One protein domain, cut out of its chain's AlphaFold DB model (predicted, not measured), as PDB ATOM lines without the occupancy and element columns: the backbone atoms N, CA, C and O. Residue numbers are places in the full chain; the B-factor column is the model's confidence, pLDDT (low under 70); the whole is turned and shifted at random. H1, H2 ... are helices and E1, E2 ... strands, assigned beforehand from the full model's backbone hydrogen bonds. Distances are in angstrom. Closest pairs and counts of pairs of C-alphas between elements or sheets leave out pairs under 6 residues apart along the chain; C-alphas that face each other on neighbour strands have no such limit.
ATOM      1  N   PHE A   8     -13.230 -10.721  34.687       78.62
ATOM      2  CA  PHE A   8     -13.456 -10.015  33.431       78.62
ATOM      3  C   PHE A   8     -12.177 -10.090  32.608       78.62
ATOM      4  O   PHE A   8     -11.107  -9.765  33.112       78.62
ATOM      5  N   ALA A   9     -12.287 -10.510  31.354       81.75
ATOM      6  CA  ALA A   9     -11.192 -10.469  30.399       81.75
ATOM      7  C   ALA A   9     -11.601  -9.602  29.209       81.75
ATOM      8  O   ALA A   9     -12.736  -9.679  28.732       81.75
ATOM      9  N   GLY A  10     -10.686  -8.765  28.744       83.81
ATOM     10  CA  GLY A  10     -10.921  -7.883  27.612       83.81
ATOM     11  C   GLY A  10      -9.621  -7.401  26.995       83.81
ATOM     12  O   GLY A  10      -8.533  -7.641  27.516       83.81
ATOM     13  N   ILE A  11      -9.752  -6.719  25.866       87.31
ATOM     14  CA  ILE A  11      -8.646  -6.040  25.201       87.31
ATOM     15  C   ILE A  11      -8.764  -4.561  25.542       87.31
ATOM     16  O   ILE A  11      -9.854  -3.993  25.449       87.31
ATOM     17  N   THR A  12      -7.666  -3.947  25.959       87.56
ATOM     18  CA  THR A  12      -7.611  -2.512  26.244       87.56
ATOM     19  C   THR A  12      -6.288  -1.920  25.768       87.56
ATOM     20  O   THR A  12      -5.333  -2.646  25.478       87.56
ATOM     21  N   ARG A  13      -6.229  -0.593  25.667       86.31
ATOM     22  CA  ARG A  13      -5.001   0.149  25.383       86.31
ATOM     23  C   ARG A  13      -4.353   0.554  26.705       86.31
ATOM     24  O   ARG A  13      -5.005   1.115  27.578       86.31
ATOM     25  N   THR A  14      -3.070   0.251  26.841       85.25
ATOM     26  CA  THR A  14      -2.205   0.693  27.945       85.25
ATOM     27  C   THR A  14      -1.152   1.661  27.402       85.25
ATOM     28  O   THR A  14      -0.994   1.759  26.184       85.25
ATOM     29  N   GLU A  15      -0.395   2.335  28.271       82.00
ATOM     30  CA  GLU A  15       0.714   3.214  27.848       82.00
ATOM     31  C   GLU A  15       1.771   2.475  27.011       82.00
ATOM     32  O   GLU A  15       2.345   3.042  26.089       82.00
ATOM     33  N   ALA A  16       1.961   1.177  27.265       79.38
ATOM     34  CA  ALA A  16       2.884   0.318  26.523       79.38
ATOM     35  C   ALA A  16       2.249  -0.371  25.292       79.38
ATOM     36  O   ALA A  16       2.864  -1.250  24.690       79.38
ATOM     37  N   GLY A  17       1.016  -0.010  24.912       84.12
ATOM     38  CA  GLY A  17       0.318  -0.542  23.735       84.12
ATOM     39  C   GLY A  17      -0.922  -1.382  24.053       84.12
ATOM     40  O   GLY A  17      -1.447  -1.369  25.170       84.12
ATOM     41  N   ILE A  18      -1.433  -2.097  23.047       88.75
ATOM     42  CA  ILE A  18      -2.649  -2.921  23.162       88.75
ATOM     43  C   ILE A  18      -2.337  -4.170  23.992       88.75
ATOM     44  O   ILE A  18      -1.365  -4.870  23.718       88.75
ATOM     45  N   ALA A  19      -3.163  -4.478  24.990       87.88
ATOM     46  CA  ALA A  19      -2.976  -5.634  25.857       87.88
ATOM     47  C   ALA A  19      -4.281  -6.394  26.104       87.88
ATOM     48  O   ALA A  19      -5.359  -5.807  26.227       87.88
ATOM     49  N   PHE A  20      -4.157  -7.712  26.242       87.88
ATOM     50  CA  PHE A  20      -5.168  -8.535  26.888       87.88
ATOM     51  C   PHE A  20      -5.052  -8.339  28.392       87.88
ATOM     52  O   PHE A  20      -3.977  -8.519  28.966       87.88
ATOM     53  N   VAL A  21      -6.153  -7.972  29.031       87.50
ATOM     54  CA  VAL A  21      -6.205  -7.734  30.470       87.50
ATOM     55  C   VAL A  21      -7.273  -8.625  31.078       87.50
ATOM     56  O   VAL A  21      -8.439  -8.575  30.685       87.50
ATOM     57  N   GLY A  22      -6.857  -9.453  32.031       86.94
ATOM     58  CA  GLY A  22      -7.726 -10.250  32.885       86.94
ATOM     59  C   GLY A  22      -7.745  -9.658  34.287       86.94
ATOM     60  O   GLY A  22      -6.697  -9.519  34.911       86.94
ATOM     61  N   ILE A  23      -8.927  -9.313  34.786       85.69
ATOM     62  CA  ILE A  23      -9.138  -8.807  36.142       85.69
ATOM     63  C   ILE A  23      -9.993  -9.824  36.891       85.69
ATOM     64  O   ILE A  23     -11.133 -10.081  36.506       85.69
ATOM     65  N   GLY A  24      -9.460 -10.390  37.970       84.19
ATOM     66  CA  GLY A  24     -10.168 -11.320  38.852       84.19
ATOM     67  C   GLY A  24     -10.203 -10.806  40.286       84.19
ATOM     68  O   GLY A  24      -9.242 -10.198  40.753       84.19
ATOM     69  N   LEU A  25     -11.304 -11.035  41.003       80.44
ATOM     70  CA  LEU A  25     -11.370 -10.720  42.431       80.44
ATOM     71  C   LEU A  25     -10.634 -11.807  43.226       80.44
ATOM     72  O   LEU A  25     -11.025 -12.974  43.177       80.44
ATOM     73  N   ILE A  26      -9.613 -11.429  43.992       75.56
ATOM     74  CA  ILE A  26      -8.931 -12.354  44.900       75.56
ATOM     75  C   ILE A  26      -9.828 -12.541  46.123       75.56
ATOM     76  O   ILE A  26     -10.119 -11.578  46.836       75.56
ATOM     77  N   ARG A  27     -10.275 -13.775  46.371       68.06
ATOM     78  CA  ARG A  27     -11.041 -14.125  47.571       68.06
ATOM     79  C   ARG A  27     -10.204 -14.992  48.509       68.06
ATOM     80  O   ARG A  27      -9.568 -15.928  48.033       68.06
ATOM     81  N   PRO A  28     -10.225 -14.718  49.822       64.38
ATOM     82  CA  PRO A  28      -9.611 -15.600  50.800       64.38
ATOM     83  C   PRO A  28     -10.403 -16.911  50.883       64.38
ATOM     84  O   PRO A  28     -11.624 -16.899  51.033       64.38
ATOM     85  N   THR A  29      -9.712 -18.043  50.794       58.03
ATOM     86  CA  THR A  29     -10.322 -19.381  50.710       58.03
ATOM     87  C   THR A  29     -10.356 -20.104  52.070       58.03
ATOM     88  O   THR A  29     -10.271 -21.317  52.081       58.03
ATOM     89  N   THR A  30     -10.515 -19.363  53.186       49.59
ATOM     90  CA  THR A  30     -10.465 -19.798  54.617       49.59
ATOM     91  C   THR A  30      -9.083 -20.306  55.100       49.59
ATOM     92  O   THR A  30      -8.306 -20.838  54.325       49.59
ATOM     93  N   GLY A  31      -8.624 -20.113  56.347       46.09
ATOM     94  CA  GLY A  31      -9.218 -19.530  57.554       46.09
ATOM     95  C   GLY A  31      -8.163 -18.977  58.543       46.09
ATOM     96  O   GLY A  31      -6.962 -19.080  58.319       46.09
ATOM     97  N   ARG A  32      -8.656 -18.385  59.644       48.62
ATOM     98  CA  ARG A  32      -7.934 -17.778  60.794       48.62
ATOM     99  C   ARG A  32      -7.246 -16.412  60.641       48.62
ATOM    100  O   ARG A  32      -6.607 -15.969  61.587       48.62
ATOM    101  N   LEU A  33      -7.474 -15.677  59.555       54.03
ATOM    102  CA  LEU A  33      -7.211 -14.231  59.517       54.03
ATOM    103  C   LEU A  33      -8.545 -13.482  59.493       54.03
ATOM    104  O   LEU A  33      -9.233 -13.462  58.474       54.03
ATOM    105  N   GLN A  34      -8.926 -12.889  60.629       53.19
ATOM    106  CA  GLN A  34      -9.981 -11.878  60.666       53.19
ATOM    107  C   GLN A  34      -9.459 -10.630  59.948       53.19
ATOM    108  O   GLN A  34      -8.771  -9.799  60.533       53.19
ATOM    109  N   VAL A  35      -9.735 -10.524  58.650       55.84
ATOM    110  CA  VAL A  35      -9.454  -9.306  57.888       55.84
ATOM    111  C   VAL A  35     -10.628  -8.352  58.108       55.84
ATOM    112  O   VAL A  35     -11.680  -8.510  57.494       55.84
ATOM    113  N   PHE A  36     -10.459  -7.387  59.012       53.56
ATOM    114  CA  PHE A  36     -11.404  -6.288  59.263       53.56
ATOM    115  C   PHE A  36     -11.140  -5.095  58.338       53.56
ATOM    116  O   PHE A  36     -10.989  -3.964  58.787       53.56
ATOM    117  N   ASP A  37     -11.065  -5.341  57.034       58.47
ATOM    118  CA  ASP A  37     -11.019  -4.257  56.059       58.47
ATOM    119  C   ASP A  37     -11.906  -4.624  54.866       58.47
ATOM    120  O   ASP A  37     -11.825  -5.723  54.315       58.47
ATOM    121  N   ALA A  38     -12.788  -3.704  54.483       60.62
ATOM    122  CA  ALA A  38     -13.667  -3.837  53.328       60.62
ATOM    123  C   ALA A  38     -12.906  -3.735  51.986       60.62
ATOM    124  O   ALA A  38     -13.534  -3.665  50.922       60.62
ATOM    125  N   THR A  39     -11.566  -3.729  51.998       70.31
ATOM    126  CA  THR A  39     -10.738  -3.659  50.792       70.31
ATOM    127  C   THR A  39     -10.934  -4.875  49.895       70.31
ATOM    128  O   THR A  39     -10.619  -6.019  50.228       70.31
ATOM    129  N   ARG A  40     -11.375  -4.611  48.667       73.75
ATOM    130  CA  ARG A  40     -11.400  -5.602  47.589       73.75
ATOM    131  C   ARG A  40     -10.045  -5.612  46.891       73.75
ATOM    132  O   ARG A  40      -9.620  -4.588  46.367       73.75
ATOM    133  N   ARG A  41      -9.383  -6.770  46.856       80.19
ATOM    134  CA  ARG A  41      -8.127  -6.967  46.118       80.19
ATOM    135  C   ARG A  41      -8.417  -7.619  44.773       80.19
ATOM    136  O   ARG A  41      -9.107  -8.636  44.706       80.19
ATOM    137  N   TYR A  42      -7.879  -7.038  43.710       81.75
ATOM    138  CA  TYR A  42      -8.030  -7.545  42.351       81.75
ATOM    139  C   TYR A  42      -6.676  -8.025  41.834       81.75
ATOM    140  O   TYR A  42      -5.678  -7.324  41.973       81.75
ATOM    141  N   LEU A  43      -6.649  -9.213  41.234       83.69
ATOM    142  CA  LEU A  43      -5.525  -9.678  40.436       83.69
ATOM    143  C   LEU A  43      -5.723  -9.156  39.018       83.69
ATOM    144  O   LEU A  43      -6.714  -9.499  38.371       83.69
ATOM    145  N   VAL A  44      -4.786  -8.336  38.551       85.19
ATOM    146  CA  VAL A  44      -4.756  -7.846  37.174       85.19
ATOM    147  C   VAL A  44      -3.594  -8.526  36.467       85.19
ATOM    148  O   VAL A  44      -2.440  -8.323  36.828       85.19
ATOM    149  N   ILE A  45      -3.904  -9.346  35.470       88.06
ATOM    150  CA  ILE A  45      -2.914  -9.951  34.580       88.06
ATOM    151  C   ILE A  45      -3.008  -9.218  33.251       88.06
ATOM    152  O   ILE A  45      -4.074  -9.189  32.635       88.06
ATOM    153  N   THR A  46      -1.899  -8.637  32.809       87.12
ATOM    154  CA  THR A  46      -1.797  -7.954  31.520       87.12
ATOM    155  C   THR A  46      -0.817  -8.697  30.620       87.12
ATOM    156  O   THR A  46       0.259  -9.114  31.046       87.12
ATOM    157  N   ARG A  47      -1.194  -8.893  29.357       88.31
ATOM    158  CA  ARG A  47      -0.310  -9.430  28.323       88.31
ATOM    159  C   ARG A  47      -0.410  -8.573  27.074       88.31
ATOM    160  O   ARG A  47      -1.441  -8.570  26.401       88.31
ATOM    161  N   HIS A  48       0.661  -7.851  26.776       89.12
ATOM    162  CA  HIS A  48       0.737  -6.979  25.607       89.12
ATOM    163  C   HIS A  48       0.768  -7.775  24.307       89.12
ATOM    164  O   HIS A  48       1.432  -8.809  24.197       89.12
ATOM    165  N   ILE A  49       0.044  -7.266  23.316       89.19
ATOM    166  CA  ILE A  49       0.090  -7.738  21.940       89.19
ATOM    167  C   ILE A  49       1.296  -7.067  21.287       89.19
ATOM    168  O   ILE A  49       1.219  -5.922  20.850       89.19
ATOM    169  N   ASN A  50       2.420  -7.776  21.264       88.50
ATOM    170  CA  ASN A  50       3.642  -7.338  20.601       88.50
ATOM    171  C   ASN A  50       3.907  -8.171  19.329       88.50
ATOM    172  O   ASN A  50       3.294  -9.230  19.150       88.50
ATOM    173  N   PRO A  51       4.808  -7.718  18.440       87.94
ATOM    174  CA  PRO A  51       5.130  -8.446  17.217       87.94
ATOM    175  C   PRO A  51       5.576  -9.891  17.469       87.94
ATOM    176  O   PRO A  51       5.130 -10.779  16.754       87.94
ATOM    177  N   GLN A  52       6.350 -10.161  18.529       89.25
ATOM    178  CA  GLN A  52       6.812 -11.524  18.834       89.25
ATOM    179  C   GLN A  52       5.663 -12.467  19.224       89.25
ATOM    180  O   GLN A  52       5.690 -13.654  18.904       89.25
ATOM    181  N   LEU A  53       4.646 -11.970  19.936       88.50
ATOM    182  CA  LEU A  53       3.451 -12.747  20.258       88.50
ATOM    183  C   LEU A  53       2.651 -13.059  18.993       88.50
ATOM    184  O   LEU A  53       2.184 -14.184  18.840       88.50
ATOM    185  N   LEU A  54       2.493 -12.073  18.109       90.75
ATOM    186  CA  LEU A  54       1.763 -12.235  16.852       90.75
ATOM    187  C   LEU A  54       2.483 -13.173  15.886       90.75
ATOM    188  O   LEU A  54       1.820 -13.984  15.256       90.75
ATOM    189  N   GLU A  55       3.810 -13.128  15.834       89.81
ATOM    190  CA  GLU A  55       4.627 -14.062  15.060       89.81
ATOM    191  C   GLU A  55       4.467 -15.492  15.584       89.81
ATOM    192  O   GLU A  55       4.068 -16.374  14.831       89.81
ATOM    193  N   ARG A  56       4.610 -15.715  16.901       89.50
ATOM    194  CA  ARG A  56       4.378 -17.042  17.504       89.50
ATOM    195  C   ARG A  56       2.968 -17.569  17.252       89.50
ATOM    196  O   ARG A  56       2.795 -18.763  17.025       89.50
ATOM    197  N   LEU A  57       1.953 -16.706  17.332       89.00
ATOM    198  CA  LEU A  57       0.571 -17.077  17.018       89.00
ATOM    199  C   LEU A  57       0.403 -17.368  15.522       89.00
ATOM    200  O   LEU A  57      -0.248 -18.347  15.170       89.00
ATOM    201  N   GLY A  58       1.018 -16.558  14.662       89.06
ATOM    202  CA  GLY A  58       1.070 -16.763  13.220       89.06
ATOM    203  C   GLY A  58       1.655 -18.127  12.872       89.06
ATOM    204  O   GLY A  58       1.017 -18.896  12.162       89.06
ATOM    205  N   ASP A  59       2.791 -18.481  13.464       88.31
ATOM    206  CA  ASP A  59       3.441 -19.776  13.264       88.31
ATOM    207  C   ASP A  59       2.588 -20.931  13.797       88.31
ATOM    208  O   ASP A  59       2.360 -21.916  13.094       88.31
ATOM    209  N   THR A  60       2.054 -20.794  15.018       90.31
ATOM    210  CA  THR A  60       1.238 -21.838  15.666       90.31
ATOM    211  C   THR A  60      -0.021 -22.154  14.860       90.31
ATOM    212  O   THR A  60      -0.385 -23.318  14.706       90.31
ATOM    213  N   PHE A  61      -0.689 -21.125  14.335       86.19
ATOM    214  CA  PHE A  61      -1.939 -21.264  13.585       86.19
ATOM    215  C   PHE A  61      -1.737 -21.263  12.061       86.19
ATOM    216  O   PHE A  61      -2.718 -21.233  11.320       86.19
ATOM    217  N   GLN A  62      -0.489 -21.308  11.583       85.62
ATOM    218  CA  GLN A  62      -0.115 -21.229  10.163       85.62
ATOM    219  C   GLN A  62      -0.701 -20.011   9.419       85.62
ATOM    220  O   GLN A  62      -0.980 -20.061   8.216       85.62
ATOM    221  N   ILE A  63      -0.873 -18.891  10.121       87.00
ATOM    222  CA  ILE A  63      -1.314 -17.612   9.565       87.00
ATOM    223  C   ILE A  63      -0.073 -16.813   9.168       87.00
ATOM    224  O   ILE A  63       0.647 -16.287  10.019       87.00
ATOM    225  N   ARG A  64       0.180 -16.696   7.861       81.81
ATOM    226  CA  ARG A  64       1.338 -15.946   7.357       81.81
ATOM    227  C   ARG A  64       1.204 -14.451   7.618       81.81
ATOM    228  O   ARG A  64       0.168 -13.847   7.333       81.81
ATOM    229  N   HIS A  65       2.311 -13.861   8.070       86.69
ATOM    230  CA  HIS A  65       2.454 -12.424   8.290       86.69
ATOM    231  C   HIS A  65       1.326 -11.839   9.150       86.69
ATOM    232  O   HIS A  65       0.737 -10.822   8.789       86.69
ATOM    233  N   LEU A  66       1.011 -12.482  10.280       91.00
ATOM    234  CA  LEU A  66       0.077 -11.927  11.254       91.00
ATOM    235  C   LEU A  66       0.701 -10.696  11.930       91.00
ATOM    236  O   LEU A  66       1.714 -10.803  12.616       91.00
ATOM    237  N   HIS A  67       0.097  -9.523  11.745       90.81
ATOM    238  CA  HIS A  67       0.597  -8.260  12.291       90.81
ATOM    239  C   HIS A  67      -0.541  -7.317  12.698       90.81
ATOM    240  O   HIS A  67      -1.699  -7.496  12.316       90.81
ATOM    241  N   LEU A  68      -0.204  -6.300  13.493       89.19
ATOM    242  CA  LEU A  68      -1.096  -5.183  13.794       89.19
ATOM    243  C   LEU A  68      -1.035  -4.163  12.655       89.19
ATOM    244  O   LEU A  68       0.048  -3.746  12.253       89.19
ATOM    245  N   ALA A  69      -2.197  -3.758  12.158       89.06
ATOM    246  CA  ALA A  69      -2.347  -2.764  11.108       89.06
ATOM    247  C   ALA A  69      -3.301  -1.643  11.533       89.06
ATOM    248  O   ALA A  69      -4.220  -1.834  12.340       89.06
ATOM    249  N   GLU A  70      -3.098  -0.477  10.930       83.50
ATOM    250  CA  GLU A  70      -3.977   0.675  11.066       83.50
ATOM    251  C   GLU A  70      -4.995   0.681   9.916       83.50
ATOM    252  O   GLU A  70      -4.648   0.530   8.740       83.50
ATOM    253  N   GLY A  71      -6.275   0.803  10.268       83.69
ATOM    254  CA  GLY A  71      -7.384   0.889   9.318       83.69
ATOM    255  C   GLY A  71      -7.923  -0.448   8.766       83.69
ATOM    256  O   GLY A  71      -7.229  -1.474   8.751       83.69
ATOM    257  N   PRO A  72      -9.188  -0.442   8.300       86.94
ATOM    258  CA  PRO A  72      -9.846  -1.614   7.728       86.94
ATOM    259  C   PRO A  72      -9.232  -2.007   6.375       86.94
ATOM    260  O   PRO A  72      -8.648  -1.184   5.677       86.94
ATOM    261  N   GLY A  73      -9.375  -3.275   5.987       85.38
ATOM    262  CA  GLY A  73      -8.882  -3.782   4.707       85.38
ATOM    263  C   GLY A  73      -9.295  -5.229   4.455       85.38
ATOM    264  O   GLY A  73      -9.789  -5.906   5.360       85.38
ATOM    265  N   ALA A  74      -9.085  -5.708   3.228       76.75
ATOM    266  CA  ALA A  74      -9.264  -7.120   2.905       76.75
ATOM    267  C   ALA A  74      -8.271  -7.955   3.734       76.75
ATOM    268  O   ALA A  74      -7.088  -7.625   3.783       76.75
ATOM    269  N   TYR A  75      -8.759  -9.006   4.402       88.31
ATOM    270  CA  TYR A  75      -7.975  -9.860   5.317       88.31
ATOM    271  C   TYR A  75      -7.479  -9.143   6.582       88.31
ATOM    272  O   TYR A  75      -6.361  -9.356   7.055       88.31
ATOM    273  N   ARG A  76      -8.334  -8.272   7.135       91.12
ATOM    274  CA  ARG A  76      -8.118  -7.610   8.422       91.12
ATOM    275  C   ARG A  76      -9.335  -7.752   9.334       91.12
ATOM    276  O   ARG A  76     -10.465  -7.591   8.882       91.12
ATOM    277  N   ILE A  77      -9.114  -7.996  10.626       90.69
ATOM    278  CA  ILE A  77     -10.165  -8.092  11.654       90.69
ATOM    279  C   ILE A  77      -9.940  -7.030  12.740       90.69
ATOM    280  O   ILE A  77      -8.827  -6.932  13.256       90.69
ATOM    281  N   PRO A  78     -10.965  -6.246  13.125       90.50
ATOM    282  CA  PRO A  78     -10.825  -5.231  14.165       90.50
ATOM    283  C   PRO A  78     -10.666  -5.858  15.556       90.50
ATOM    284  O   PRO A  78     -11.467  -6.697  15.970       90.50
ATOM    285  N   LEU A  79      -9.685  -5.380  16.317       88.69
ATOM    286  CA  LEU A  79      -9.545  -5.630  17.747       88.69
ATOM    287  C   LEU A  79     -10.402  -4.626  18.512       88.69
ATOM    288  O   LEU A  79     -10.144  -3.422  18.462       88.69
ATOM    289  N   ARG A  80     -11.425  -5.123  19.208       89.12
ATOM    290  CA  ARG A  80     -12.409  -4.293  19.910       89.12
ATOM    291  C   ARG A  80     -12.297  -4.426  21.423       89.12
ATOM    292  O   ARG A  80     -12.044  -5.516  21.938       89.12
ATOM    293  N   THR A  81     -12.522  -3.326  22.134       86.56
ATOM    294  CA  THR A  81     -12.715  -3.338  23.590       86.56
ATOM    295  C   THR A  81     -14.093  -3.898  23.945       86.56
ATOM    296  O   THR A  81     -14.971  -4.018  23.089       86.56
ATOM    297  N   GLN A  82     -14.331  -4.195  25.229       80.75
ATOM    298  CA  GLN A  82     -15.677  -4.561  25.697       80.75
ATOM    299  C   GLN A  82     -16.714  -3.441  25.497       80.75
ATOM    300  O   GLN A  82     -17.901  -3.732  25.407       80.75
ATOM    301  N   ALA A  83     -16.277  -2.181  25.392       79.44
ATOM    302  CA  ALA A  83     -17.136  -1.036  25.094       79.44
ATOM    303  C   ALA A  83     -17.391  -0.846  23.582       79.44
ATOM    304  O   ALA A  83     -18.089   0.084  23.191       79.44
ATOM    305  N   GLY A  84     -16.832  -1.711  22.724       81.12
ATOM    306  CA  GLY A  84     -17.023  -1.687  21.269       81.12
ATOM    307  C   GLY A  84     -16.030  -0.817  20.484       81.12
ATOM    308  O   GLY A  84     -16.047  -0.849  19.249       81.12
ATOM    309  N   GLU A  85     -15.141  -0.094  21.170       87.38
ATOM    310  CA  GLU A  85     -14.106   0.758  20.571       87.38
ATOM    311  C   GLU A  85     -13.059  -0.076  19.816       87.38
ATOM    312  O   GLU A  85     -12.595  -1.097  20.324       87.38
ATOM    313  N   VAL A  86     -12.675   0.349  18.609       88.44
ATOM    314  CA  VAL A  86     -11.655  -0.330  17.792       88.44
ATOM    315  C   VAL A  86     -10.273   0.193  18.159       88.44
ATOM    316  O   VAL A  86      -9.964   1.357  17.927       88.44
ATOM    317  N   LEU A  87      -9.415  -0.681  18.679       88.12
ATOM    318  CA  LEU A  87      -8.048  -0.327  19.063       88.12
ATOM    319  C   LEU A  87      -7.039  -0.468  17.918       88.12
ATOM    320  O   LEU A  87      -5.985   0.158  17.959       88.12
ATOM    321  N   GLY A  88      -7.347  -1.295  16.922       88.19
ATOM    322  CA  GLY A  88      -6.493  -1.596  15.775       88.19
ATOM    323  C   GLY A  88      -7.048  -2.784  14.994       88.19
ATOM    324  O   GLY A  88      -8.113  -3.299  15.337       88.19
ATOM    325  N   TYR A  89      -6.342  -3.238  13.963       90.56
ATOM    326  CA  TYR A  89      -6.750  -4.392  13.162       90.56
ATOM    327  C   TYR A  89      -5.656  -5.462  13.174       90.56
ATOM    328  O   TYR A  89      -4.481  -5.147  13.023       90.56
ATOM    329  N   LEU A  90      -6.032  -6.731  13.331       90.56
ATOM    330  CA  LEU A  90      -5.156  -7.854  13.003       90.56
ATOM    331  C   LEU A  90      -5.231  -8.098  11.504       90.56
ATOM    332  O   LEU A  90      -6.317  -8.339  10.981       90.56
ATOM    333  N   ALA A  91      -4.091  -8.035  10.830       91.62
ATOM    334  CA  ALA A  91      -3.958  -8.248   9.399       91.62
ATOM    335  C   ALA A  91      -3.108  -9.489   9.125       91.62
ATOM    336  O   ALA A  91      -2.148  -9.763   9.845       91.62
ATOM    337  N   TRP A  92      -3.452 -10.225   8.071       91.81
ATOM    338  CA  TRP A  92      -2.677 -11.365   7.588       91.81
ATOM    339  C   TRP A  92      -2.686 -11.416   6.063       91.81
ATOM    340  O   TRP A  92      -3.500 -10.764   5.408       91.81
TER     341      TRP A  92
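Overview. This is residues 8 to 92 of the 377 residues of a protein of Klebsiella variicola (UniProt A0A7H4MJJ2). A long, strongly twisted ribbon of three strands, E1, E2 and E3, ends in a loop whose residues 29 to 39 stick out, while a smaller sheet of E4, E6 and E5 sits toward the other end, with the short helix H1 beside E4. The whole is a rod that spans 57 by 27 by 18 A; without residues 29 to 39, which stand free, the body of 74 residues spans 47 by 26 by 20 A. The 85 printed residues hold the named elements E1 E2 E3 H1 E4 E5 E6 in chain order, of mixed class; both sheets, ordered E1 - E2 - E3 and E4 - E6 - E5, are antiparallel. The whole is only just loose, close to extended, with a radius of gyration of the C-alphas of 17.9 A.

Along the chain. E2, residues 17 to 25, is 24.3 A long; E1, residues 8 to 14, begins at C-alpha 8 (-13.456, -10.015, 33.431) and is 16.5 A long. E3 is residues 42 to 48, 18.9 A. E4 is residues 67 to 69, E5 76 to 80, and E6 86 to 91, ending at C-alpha 91 (-3.958, -8.248, 9.399). H1, residues 51 to 60, is 14.0 A long.

Arrangement. E1, E2 and E3 form a meander, each strand the antiparallel neighbour of the one before. N 10 and O 21 are 3.0 A apart, and N 22 and O 45 2.9 A, within hydrogen-bond range. In the other sheet, N 69 and O 89 of the antiparallel neighbours E4 and E6 are within hydrogen-bond range at 2.8 A, and so are N 77 and O 90 of the hairpin E5 and E6, at 2.8 A. The closest C-alphas of E1 and E5, Ile 11 and Arg 80, are 6.7 A apart. H1 is on the sheet E4 E6 E5 but only grazes it, with residues 51 to 58; its closest C-alphas to E4, Leu 54 and His 67, are 6.2 A apart. Every O i to N i+4 pair of H1 is within hydrogen-bond range.

Size, cuts and confidence. The farthest C-alphas, of Arg 32 and Ala 74, are 58.9 A apart. The printed part has no cut. The link E2 to E3, 16 residues, is long, and residues 27 to 38 have pLDDT under 70.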